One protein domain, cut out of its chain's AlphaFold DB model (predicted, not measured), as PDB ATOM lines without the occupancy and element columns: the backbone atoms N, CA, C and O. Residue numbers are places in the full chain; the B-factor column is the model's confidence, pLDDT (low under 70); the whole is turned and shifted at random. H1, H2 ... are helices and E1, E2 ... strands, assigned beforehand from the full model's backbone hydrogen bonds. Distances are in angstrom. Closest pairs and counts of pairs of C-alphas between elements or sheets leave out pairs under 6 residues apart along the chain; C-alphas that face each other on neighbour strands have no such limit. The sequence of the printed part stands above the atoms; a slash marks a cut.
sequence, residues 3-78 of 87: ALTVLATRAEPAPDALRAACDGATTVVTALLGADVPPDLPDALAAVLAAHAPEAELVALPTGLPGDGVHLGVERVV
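Overview. This is residues 3 to 78 of the 87 residues of an uncharacterized protein of Promicromonospora citrea (UniProt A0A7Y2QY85). A twisted four-strand sheet has two helices side by side over one face, the other bare: two layers. Printed are 76 residues, with E1, H1, E2, H2, E3, E4 in turn; the mixed sheet's order is E1, E4, E2, E3. The class is mixed, helices and strands; the whole is compact, radius of gyration of the C-alphas 11.3 A, spanning 35 by 21 by 17 A.

Arrangement. E4, residues 69 to 77, is antiparallel to E1, 3 to 10, and E2, 26 to 33; N 5 and O 74, 2.9 A, and N 30 and O 73, 2.8 A, are within hydrogen-bond range. E3, 57 to 62, is parallel to E2, with N 31 and O 59 at 2.8 A. H1, 14 to 21, and H2, 41 to 52, with every O i to N i+4 pair within range, touch; their closest C-alphas, 15 and 45, are 5.5 A apart. E1 H1 E2, split by E4, and E2 H2 E3 are strand-helix-strand units, parallel strands with a helix between.

Along the chain. E1 begins at C-alpha 3 (177.471, 131.058, 149.123); E4, 26.8 A long, ends at C-alpha 77 (176.150, 124.837, 150.216).

Size, cuts and confidence. The printed part has no cut and no long link; no printed residue is under 70.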
ATOM      1  N   ALA A   3     177.548 129.934 150.051       85.88
ATOM      2  CA  ALA A   3     177.471 131.058 149.123       85.88
ATOM      3  C   ALA A   3     176.128 131.769 149.295       85.88
ATOM      4  O   ALA A   3     175.088 131.114 149.318       85.88
ATOM      5  N   LEU A   4     176.160 133.102 149.387       91.88
ATOM      6  CA  LEU A   4     174.974 133.948 149.507       91.88
ATOM      7  C   LEU A   4     174.825 134.818 148.257       91.88
ATOM      8  O   LEU A   4     175.730 135.575 147.906       91.88
ATOM      9  N   THR A   5     173.657 134.748 147.626       93.62
ATOM     10  CA  THR A   5     173.233 135.681 146.575       93.62
ATOM     11  C   THR A   5     172.121 136.567 147.114       93.62
ATOM     12  O   THR A   5     171.142 136.054 147.646       93.62
ATOM     13  N   VAL A   6     172.250 137.887 146.964       95.12
ATOM     14  CA  VAL A   6     171.210 138.847 147.362       95.12
ATOM     15  C   VAL A   6     170.625 139.516 146.126       95.12
ATOM     16  O   VAL A   6     171.359 140.046 145.294       95.12
ATOM     17  N   LEU A   7     169.300 139.516 146.028       96.38
ATOM     18  CA  LEU A   7     168.536 140.156 144.964       96.38
ATOM     19  C   LEU A   7     167.576 141.173 145.569       96.38
ATOM     20  O   LEU A   7     166.934 140.901 146.578       96.38
ATOM     21  N   ALA A   8     167.453 142.332 144.930       96.19
ATOM     22  CA  ALA A   8     166.434 143.324 145.244       96.19
ATOM     23  C   ALA A   8     165.527 143.482 144.027       96.19
ATOM     24  O   ALA A   8     166.011 143.659 142.908       96.19
ATOM     25  N   THR A   9     164.220 143.388 144.234       97.38
ATOM     26  CA  THR A   9     163.227 143.406 143.162       97.38
ATOM     27  C   THR A   9     161.878 143.920 143.676       97.38
ATOM     28  O   THR A   9     161.763 144.341 144.827       97.38
ATOM     29  N   ARG A  10     160.864 143.935 142.813       96.31
ATOM     30  CA  ARG A  10     159.464 144.197 143.186       96.31
ATOM     31  C   ARG A  10     158.713 142.893 143.438       96.31
ATOM     32  O   ARG A  10     159.169 141.834 143.016       96.31
ATOM     33  N   ALA A  11     157.549 142.982 144.074       93.81
ATOM     34  CA  ALA A  11     156.708 141.833 144.399       93.81
ATOM     35  C   ALA A  11     156.368 140.950 143.187       93.81
ATOM     36  O   ALA A  11     156.562 139.741 143.241       93.81
ATOM     37  N   GLU A  12     155.907 141.555 142.090       96.50
ATOM     38  CA  GLU A  12     155.475 140.830 140.885       96.50
ATOM     39  C   GLU A  12     156.588 139.967 140.250       96.50
ATOM     40  O   GLU A  12     156.373 138.768 140.093       96.50
ATOM     41  N   PRO A  13     157.806 140.483 139.991       96.44
ATOM     42  CA  PRO A  13     158.899 139.677 139.438       96.44
ATOM     43  C   PRO A  13     159.636 138.798 140.465       96.44
ATOM     44  O   PRO A  13     160.561 138.072 140.090       96.44
ATOM     45  N   ALA A  14     159.310 138.866 141.760       96.00
ATOM     46  CA  ALA A  14     160.049 138.139 142.795       96.00
ATOM     47  C   ALA A  14     160.063 136.606 142.612       96.00
ATOM     48  O   ALA A  14     161.138 136.024 142.777       96.00
ATOM     49  N   PRO A  15     158.962 135.928 142.222       96.75
ATOM     50  CA  PRO A  15     158.974 134.483 141.984       96.75
ATOM     51  C   PRO A  15     159.894 134.076 140.829       96.75
ATOM     52  O   PRO A  15     160.590 133.063 140.914       96.75
ATOM     53  N   ASP A  16     159.946 134.878 139.765       97.06
ATOM     54  CA  ASP A  16     160.815 134.618 138.618       97.06
ATOM     55  C   ASP A  16     162.285 134.889 138.954       97.06
ATOM     56  O   ASP A  16     163.163 134.106 138.584       97.06
ATOM     57  N   ALA A  17     162.557 135.954 139.715       96.12
ATOM     58  CA  ALA A  17     163.892 136.243 140.230       96.12
ATOM     59  C   ALA A  17     164.387 135.122 141.156       96.12
ATOM     60  O   ALA A  17     165.536 134.689 141.046       96.12
ATOM     61  N   LEU A  18     163.507 134.605 142.021       96.06
ATOM     62  CA  LEU A  18     163.803 133.463 142.877       96.06
ATOM     63  C   LEU A  18     164.096 132.216 142.040       96.06
ATOM     64  O   LEU A  18     165.110 131.561 142.263       96.06
ATOM     65  N   ARG A  19     163.258 131.925 141.038       95.56
ATOM     66  CA  ARG A  19     163.450 130.788 140.129       95.56
ATOM     67  C   ARG A  19     164.804 130.834 139.423       95.56
ATOM     68  O   ARG A  19     165.441 129.800 139.275       95.56
ATOM     69  N   ALA A  20     165.247 132.015 138.997       94.75
ATOM     70  CA  ALA A  20     166.537 132.182 138.329       94.75
ATOM     71  C   ALA A  20     167.737 132.008 139.277       94.75
ATOM     72  O   ALA A  20     168.841 131.706 138.825       94.75
ATOM     73  N   ALA A  21     167.535 132.218 140.579       92.12
ATOM     74  CA  ALA A  21     168.591 132.198 141.582       92.12
ATOM     75  C   ALA A  21     168.643 130.923 142.427       92.12
ATOM     76  O   ALA A  21     169.659 130.698 143.086       92.12
ATOM     77  N   CYS A  22     167.583 130.117 142.438       91.00
ATOM     78  CA  CYS A  22     167.536 128.862 143.178       91.00
ATOM     79  C   CYS A  22     167.966 127.687 142.310       91.00
ATOM     80  O   CYS A  22     167.596 127.584 141.143       91.00
ATOM     81  N   ASP A  23     168.697 126.766 142.921       87.81
ATOM     82  CA  ASP A  23     169.031 125.471 142.349       87.81
ATOM     83  C   ASP A  23     168.906 124.385 143.431       87.81
ATOM     84  O   ASP A  23     168.577 124.676 144.581       87.81
ATOM     85  N   GLY A  24     169.167 123.128 143.073       86.38
ATOM     86  CA  GLY A  24     169.060 122.008 144.013       86.38
ATOM     87  C   GLY A  24     170.075 122.022 145.167       86.38
ATOM     88  O   GLY A  24     169.968 121.178 146.050       86.38
ATOM     89  N   ALA A  25     171.051 122.939 145.172       89.81
ATOM     90  CA  ALA A  25     171.988 123.146 146.279       89.81
ATOM     91  C   ALA A  25     171.563 124.296 147.210       89.81
ATOM     92  O   ALA A  25     172.222 124.538 148.228       89.81
ATOM     93  N   THR A  26     170.485 125.015 146.876       93.19
ATOM     94  CA  THR A  26     169.866 125.993 147.772       93.19
ATOM     95  C   THR A  26     169.388 125.307 149.045       93.19
ATOM     96  O   THR A  26     168.705 124.289 148.991       93.19
ATOM     97  N   THR A  27     169.726 125.890 150.192       93.94
ATOM     98  CA  THR A  27     169.329 125.382 151.512       93.94
ATOM     99  C   THR A  27     168.409 126.328 152.257       93.94
ATOM    100  O   THR A  27     167.538 125.877 152.991       93.94
ATOM    101  N   VAL A  28     168.591 127.638 152.089       95.50
ATOM    102  CA  VAL A  28     167.766 128.648 152.758       95.50
ATOM    103  C   VAL A  28     167.492 129.785 151.788       95.50
ATOM    104  O   VAL A  28     168.381 130.242 151.066       95.50
ATOM    105  N   VAL A  29     166.250 130.254 151.787       96.88
ATOM    106  CA  VAL A  29     165.841 131.491 151.135       96.88
ATOM    107  C   VAL A  29     165.243 132.408 152.186       96.88
ATOM    108  O   VAL A  29     164.230 132.089 152.799       96.88
ATOM    109  N   THR A  30     165.839 133.580 152.367       97.50
ATOM    110  CA  THR A  30     165.262 134.650 153.184       97.50
ATOM    111  C   THR A  30     164.586 135.670 152.277       97.50
ATOM    112  O   THR A  30     165.221 136.195 151.368       97.50
ATOM    113  N   ALA A  31     163.319 135.988 152.529       97.56
ATOM    114  CA  ALA A  31     162.568 137.013 151.815       97.56
ATOM    115  C   ALA A  31     162.174 138.146 152.771       97.56
ATOM    116  O   ALA A  31     161.404 137.941 153.705       97.56
ATOM    117  N   LEU A  32     162.679 139.354 152.531       98.00
ATOM    118  CA  LEU A  32     162.269 140.562 153.245       98.00
ATOM    119  C   LEU A  32     161.233 141.311 152.407       98.00
ATOM    120  O   LEU A  32     161.523 141.685 151.269       98.00
ATOM    121  N   LEU A  33     160.043 141.524 152.966       97.94
ATOM    122  CA  LEU A  33     158.869 142.010 152.238       97.94
ATOM    123  C   LEU A  33     158.478 143.424 152.686       97.94
ATOM    124  O   LEU A  33     158.405 143.710 153.884       97.94
ATOM    125  N   GLY A  34     158.234 144.318 151.732       97.44
ATOM    126  CA  GLY A  34     157.623 145.626 151.969       97.44
ATOM    127  C   GLY A  34     156.167 145.522 152.442       97.44
ATOM    128  O   GLY A  34     155.543 144.464 152.367       97.44
ATOM    129  N   ALA A  35     155.626 146.621 152.958       96.19
ATOM    130  CA  ALA A  35     154.289 146.682 153.545       96.19
ATOM    131  C   ALA A  35     153.157 146.540 152.514       96.19
ATOM    132  O   ALA A  35     152.076 146.080 152.871       96.19
ATOM    133  N   ASP A  36     153.411 146.906 151.253       96.75
ATOM    134  CA  ASP A  36     152.420 146.853 150.170       96.75
ATOM    135  C   ASP A  36     152.568 145.586 149.304       96.75
ATOM    136  O   ASP A  36     151.963 145.474 148.237       96.75
ATOM    137  N   VAL A  37     153.390 144.624 149.742       96.12
ATOM    138  CA  VAL A  37     153.545 143.327 149.075       96.12
ATOM    139  C   VAL A  37     152.238 142.523 149.182       96.12
ATOM    140  O   VAL A  37     151.663 142.442 150.272       96.12
ATOM    141  N   PRO A  38     151.768 141.889 148.089       95.56
ATOM    142  CA  PRO A  38     150.588 141.035 148.121       95.56
ATOM    143  C   PRO A  38     150.721 139.891 149.144       95.56
ATOM    144  O   PRO A  38     151.783 139.268 149.232       95.56
ATOM    145  N   PRO A  39     149.662 139.581 149.914       94.06
ATOM    146  CA  PRO A  39     149.721 138.591 150.992       94.06
ATOM    147  C   PRO A  39     149.933 137.151 150.506       94.06
ATOM    148  O   PRO A  39     150.312 136.301 151.300       94.06
ATOM    149  N   ASP A  40     149.694 136.882 149.224       96.44
ATOM    150  CA  ASP A  40     149.891 135.601 148.540       96.44
ATOM    151  C   ASP A  40     151.322 135.404 148.012       96.44
ATOM    152  O   ASP A  40     151.699 134.292 147.637       96.44
ATOM    153  N   LEU A  41     152.157 136.452 148.006       96.69
ATOM    154  CA  LEU A  41     153.537 136.334 147.535       96.69
ATOM    155  C   LEU A  41     154.366 135.295 148.319       96.69
ATOM    156  O   LEU A  41     155.085 134.535 147.669       96.69
ATOM    157  N   PRO A  42     154.302 135.201 149.664       96.62
ATOM    158  CA  PRO A  42     155.027 134.167 150.405       96.62
ATOM    159  C   PRO A  42     154.686 132.749 149.936       96.62
ATOM    160  O   PRO A  42     155.591 131.934 149.763       96.62
ATOM    161  N   ASP A  43     153.409 132.478 149.656       97.25
ATOM    162  CA  ASP A  43     152.959 131.180 149.149       97.25
ATOM    163  C   ASP A  43     153.483 130.923 147.730       97.25
ATOM    164  O   ASP A  43     153.929 129.818 147.414       97.25
ATOM    165  N   ALA A  44     153.507 131.951 146.875       97.31
ATOM    166  CA  ALA A  44     154.087 131.854 145.538       97.31
ATOM    167  C   ALA A  44     155.603 131.572 145.578       97.31
ATOM    168  O   ALA A  44     156.096 130.737 144.816       97.31
ATOM    169  N   LEU A  45     156.344 132.218 146.485       97.44
ATOM    170  CA  LEU A  45     157.770 131.948 146.698       97.44
ATOM    171  C   LEU A  45     157.993 130.532 147.243       97.44
ATOM    172  O   LEU A  45     158.886 129.835 146.766       97.44
ATOM    173  N   ALA A  46     157.156 130.079 148.182       97.25
ATOM    174  CA  ALA A  46     157.208 128.719 148.715       97.25
ATOM    175  C   ALA A  46     156.960 127.671 147.621       97.25
ATOM    176  O   ALA A  46     157.669 126.670 147.559       97.25
ATOM    177  N   ALA A  47     156.011 127.918 146.714       97.31
ATOM    178  CA  ALA A  47     155.740 127.033 145.585       97.31
ATOM    179  C   ALA A  47     156.930 126.944 144.612       97.31
ATOM    180  O   ALA A  47     157.259 125.855 144.137       97.31
ATOM    181  N   VAL A  48     157.606 128.067 144.335       96.69
ATOM    182  CA  VAL A  48     158.846 128.067 143.542       96.69
ATOM    183  C   VAL A  48     159.940 127.283 144.261       96.69
ATOM    184  O   VAL A  48     160.599 126.452 143.637       96.69
ATOM    185  N   LEU A  49     160.115 127.501 145.566       96.12
ATOM    186  CA  LEU A  49     161.137 126.805 146.337       96.12
ATOM    187  C   LEU A  49     160.889 125.293 146.354       96.12
ATOM    188  O   LEU A  49     161.783 124.534 146.005       96.12
ATOM    189  N   ALA A  50     159.657 124.858 146.616       95.62
ATOM    190  CA  ALA A  50     159.282 123.446 146.601       95.62
ATOM    191  C   ALA A  50     159.549 122.762 145.247       95.62
ATOM    192  O   ALA A  50     159.873 121.576 145.204       95.62
ATOM    193  N   ALA A  51     159.431 123.496 144.136       95.50
ATOM    194  CA  ALA A  51     159.673 122.958 142.800       95.50
ATOM    195  C   ALA A  51     161.167 122.842 142.442       95.50
ATOM    196  O   ALA A  51     161.533 121.969 141.656       95.50
ATOM    197  N   HIS A  52     162.021 123.719 142.981       93.75
ATOM    198  CA  HIS A  52     163.427 123.844 142.566       93.75
ATOM    199  C   HIS A  52     164.442 123.391 143.627       93.75
ATOM    200  O   HIS A  52     165.527 122.934 143.272       93.75
ATOM    201  N   ALA A  53     164.087 123.501 144.903       94.00
ATOM    202  CA  ALA A  53     164.876 123.107 146.063       94.00
ATOM    203  C   ALA A  53     163.925 122.634 147.188       94.00
ATOM    204  O   ALA A  53     163.697 123.361 148.152       94.00
ATOM    205  N   PRO A  54     163.324 121.434 147.067       93.19
ATOM    206  CA  PRO A  54     162.280 120.958 147.983       93.19
ATOM    207  C   PRO A  54     162.735 120.815 149.441       93.19
ATOM    208  O   PRO A  54     161.910 120.870 150.345       93.19
ATOM    209  N   GLU A  55     164.040 120.659 149.658       93.50
ATOM    210  CA  GLU A  55     164.647 120.545 150.987       93.50
ATOM    211  C   GLU A  55     165.022 121.910 151.591       93.50
ATOM    212  O   GLU A  55     165.510 121.970 152.719       93.50
ATOM    213  N   ALA A  56     164.846 123.006 150.845       95.12
ATOM    214  CA  ALA A  56     165.225 124.336 151.294       95.12
ATOM    215  C   ALA A  56     164.148 124.972 152.180       95.12
ATOM    216  O   ALA A  56     162.947 124.841 151.943       95.12
ATOM    217  N   GLU A  57     164.591 125.739 153.173       96.75
ATOM    218  CA  GLU A  57     163.714 126.503 154.055       96.75
ATOM    219  C   GLU A  57     163.435 127.901 153.485       96.75
ATOM    220  O   GLU A  57     164.351 128.592 153.032       96.75
ATOM    221  N   LEU A  58     162.175 128.347 153.539       97.25
ATOM    222  CA  LEU A  58     161.789 129.727 153.241       97.25
ATOM    223  C   LEU A  58     161.520 130.495 154.540       97.25
ATOM    224  O   LEU A  58     160.596 130.166 155.281       97.25
ATOM    225  N   VAL A  59     162.255 131.584 154.757       97.50
ATOM    226  CA  VAL A  59     162.046 132.525 155.863       97.50
ATOM    227  C   VAL A  59     161.530 133.848 155.302       97.50
ATOM    228  O   VAL A  59     162.295 134.643 154.759       97.50
ATOM    229  N   ALA A  60     160.226 134.103 155.425       96.62
ATOM    230  CA  ALA A  60     159.602 135.348 154.974       96.62
ATOM    231  C   ALA A  60     159.366 136.309 156.149       96.62
ATOM    232  O   ALA A  60     158.707 135.956 157.126       96.62
ATOM    233  N   LEU A  61     159.888 137.535 156.051       97.38
ATOM    234  CA  LEU A  61     159.829 138.537 157.115       97.38
ATOM    235  C   LEU A  61     159.284 139.871 156.585       97.38
ATOM    236  O   LEU A  61     159.839 140.427 155.631       97.38
ATOM    237  N   PRO A  62     158.239 140.442 157.209       95.62
ATOM    238  CA  PRO A  62     157.806 141.792 156.890       95.62
ATOM    239  C   PRO A  62     158.826 142.808 157.413       95.62
ATOM    240  O   PRO A  62     159.268 142.745 158.559       95.62
ATOM    241  N   THR A  63     159.176 143.782 156.580       94.38
ATOM    242  CA  THR A  63     160.093 144.876 156.943       94.38
ATOM    243  C   THR A  63     159.372 146.068 157.564       94.38
ATOM    244  O   THR A  63     159.996 146.874 158.250       94.38
ATOM    245  N   GLY A  64     158.071 146.217 157.293       91.88
ATOM    246  CA  GLY A  64     157.293 147.409 157.643       91.88
ATOM    247  C   GLY A  64     157.652 148.657 156.825       91.88
ATOM    248  O   GLY A  64     157.072 149.717 157.053       91.88
ATOM    249  N   LEU A  65     158.587 148.551 155.875       92.81
ATOM    250  CA  LEU A  65     158.924 149.636 154.960       92.81
ATOM    251  C   LEU A  65     157.814 149.782 153.910       92.81
ATOM    252  O   LEU A  65     157.348 148.765 153.396       92.81
ATOM    253  N   PRO A  66     157.389 151.010 153.572       94.12
ATOM    254  CA  PRO A  66     156.375 151.218 152.543       94.12
ATOM    255  C   PRO A  66     156.864 150.730 151.173       94.12
ATOM    256  O   PRO A  66     158.062 150.766 150.881       94.12
ATOM    257  N   GLY A  67     155.924 150.340 150.317       95.12
ATOM    258  CA  GLY A  67     156.172 149.862 148.962       95.12
ATOM    259  C   GLY A  67     156.099 148.344 148.807       95.12
ATOM    260  O   GLY A  67     155.975 147.582 149.767       95.12
ATOM    261  N   ASP A  68     156.205 147.919 147.550       95.69
ATOM    262  CA  ASP A  68     156.152 146.529 147.087       95.69
ATOM    263  C   ASP A  68     157.550 145.896 146.951       95.69
ATOM    264  O   ASP A  68     157.742 144.923 146.221       95.69
ATOM    265  N   GLY A  69     158.549 146.484 147.613       96.81
ATOM    266  CA  GLY A  69     159.932 146.033 147.547       96.81
ATOM    267  C   GLY A  69     160.113 144.651 148.168       96.81
ATOM    268  O   GLY A  69     159.559 144.351 149.226       96.81
ATOM    269  N   VAL A  70     160.924 143.822 147.518       97.38
ATOM    270  CA  VAL A  70     161.279 142.481 147.982       97.38
ATOM    271  C   VAL A  70     162.787 142.304 147.900       97.38
ATOM    272  O   VAL A  70     163.392 142.526 146.849       97.38
ATOM    273  N   HIS A  71     163.394 141.863 148.998       97.38
ATOM    274  CA  HIS A  71     164.784 141.419 149.012       97.38
ATOM    275  C   HIS A  71     164.846 139.915 149.246       97.38
ATOM    276  O   HIS A  71     164.284 139.423 150.218       97.38
ATOM    277  N   LEU A  72     165.548 139.200 148.372       97.19
ATOM    278  CA  LEU A  72     165.753 137.760 148.465       97.19
ATOM    279  C   LEU A  72     167.222 137.483 148.774       97.19
ATOM    280  O   LEU A  72     168.098 137.917 148.030       97.19
ATOM    281  N   GLY A  73     167.491 136.760 149.853       97.06
ATOM    282  CA  GLY A  73     168.777 136.131 150.130       97.06
ATOM    283  C   GLY A  73     168.676 134.644 149.822       97.06
ATOM    284  O   GLY A  73     167.848 133.971 150.421       97.06
ATOM    285  N   VAL A  74     169.485 134.139 148.893       95.88
ATOM    286  CA  VAL A  74     169.545 132.718 148.528       95.88
ATOM    287  C   VAL A  74     170.878 132.155 148.992       95.88
ATOM    288  O   VAL A  74     171.932 132.562 148.495       95.88
ATOM    289  N   GLU A  75     170.824 131.227 149.939       94.31
ATOM    290  CA  GLU A  75     171.982 130.553 150.519       94.31
ATOM    291  C   GLU A  75     172.115 129.142 149.955       94.31
ATOM    292  O   GLU A  75     171.135 128.400 149.866       94.31
ATOM    293  N   ARG A  76     173.341 128.768 149.583       90.38
ATOM    294  CA  ARG A  76     173.656 127.443 149.036       90.38
ATOM    295  C   ARG A  76     174.882 126.859 149.711       90.38
ATOM    296  O   ARG A  76     175.819 127.592 150.050       90.38
ATOM    297  N   VAL A  77     174.918 125.538 149.838       84.31
ATOM    298  CA  VAL A  77     176.150 124.837 150.216       84.31
ATOM    299  C   VAL A  77     177.108 124.909 149.037       84.31
ATOM    300  O   VAL A  77     176.773 124.478 147.937       84.31
ATOM    301  N   VAL A  78     178.313 125.436 149.258       77.44
ATOM    302  CA  VAL A  78     179.417 125.163 148.338       77.44
ATOM    303  C   VAL A  78     180.205 123.994 148.895       77.44
ATOM    304  O   VAL A  78     180.766 124.072 150.001       77.44
TER     305      VAL A  78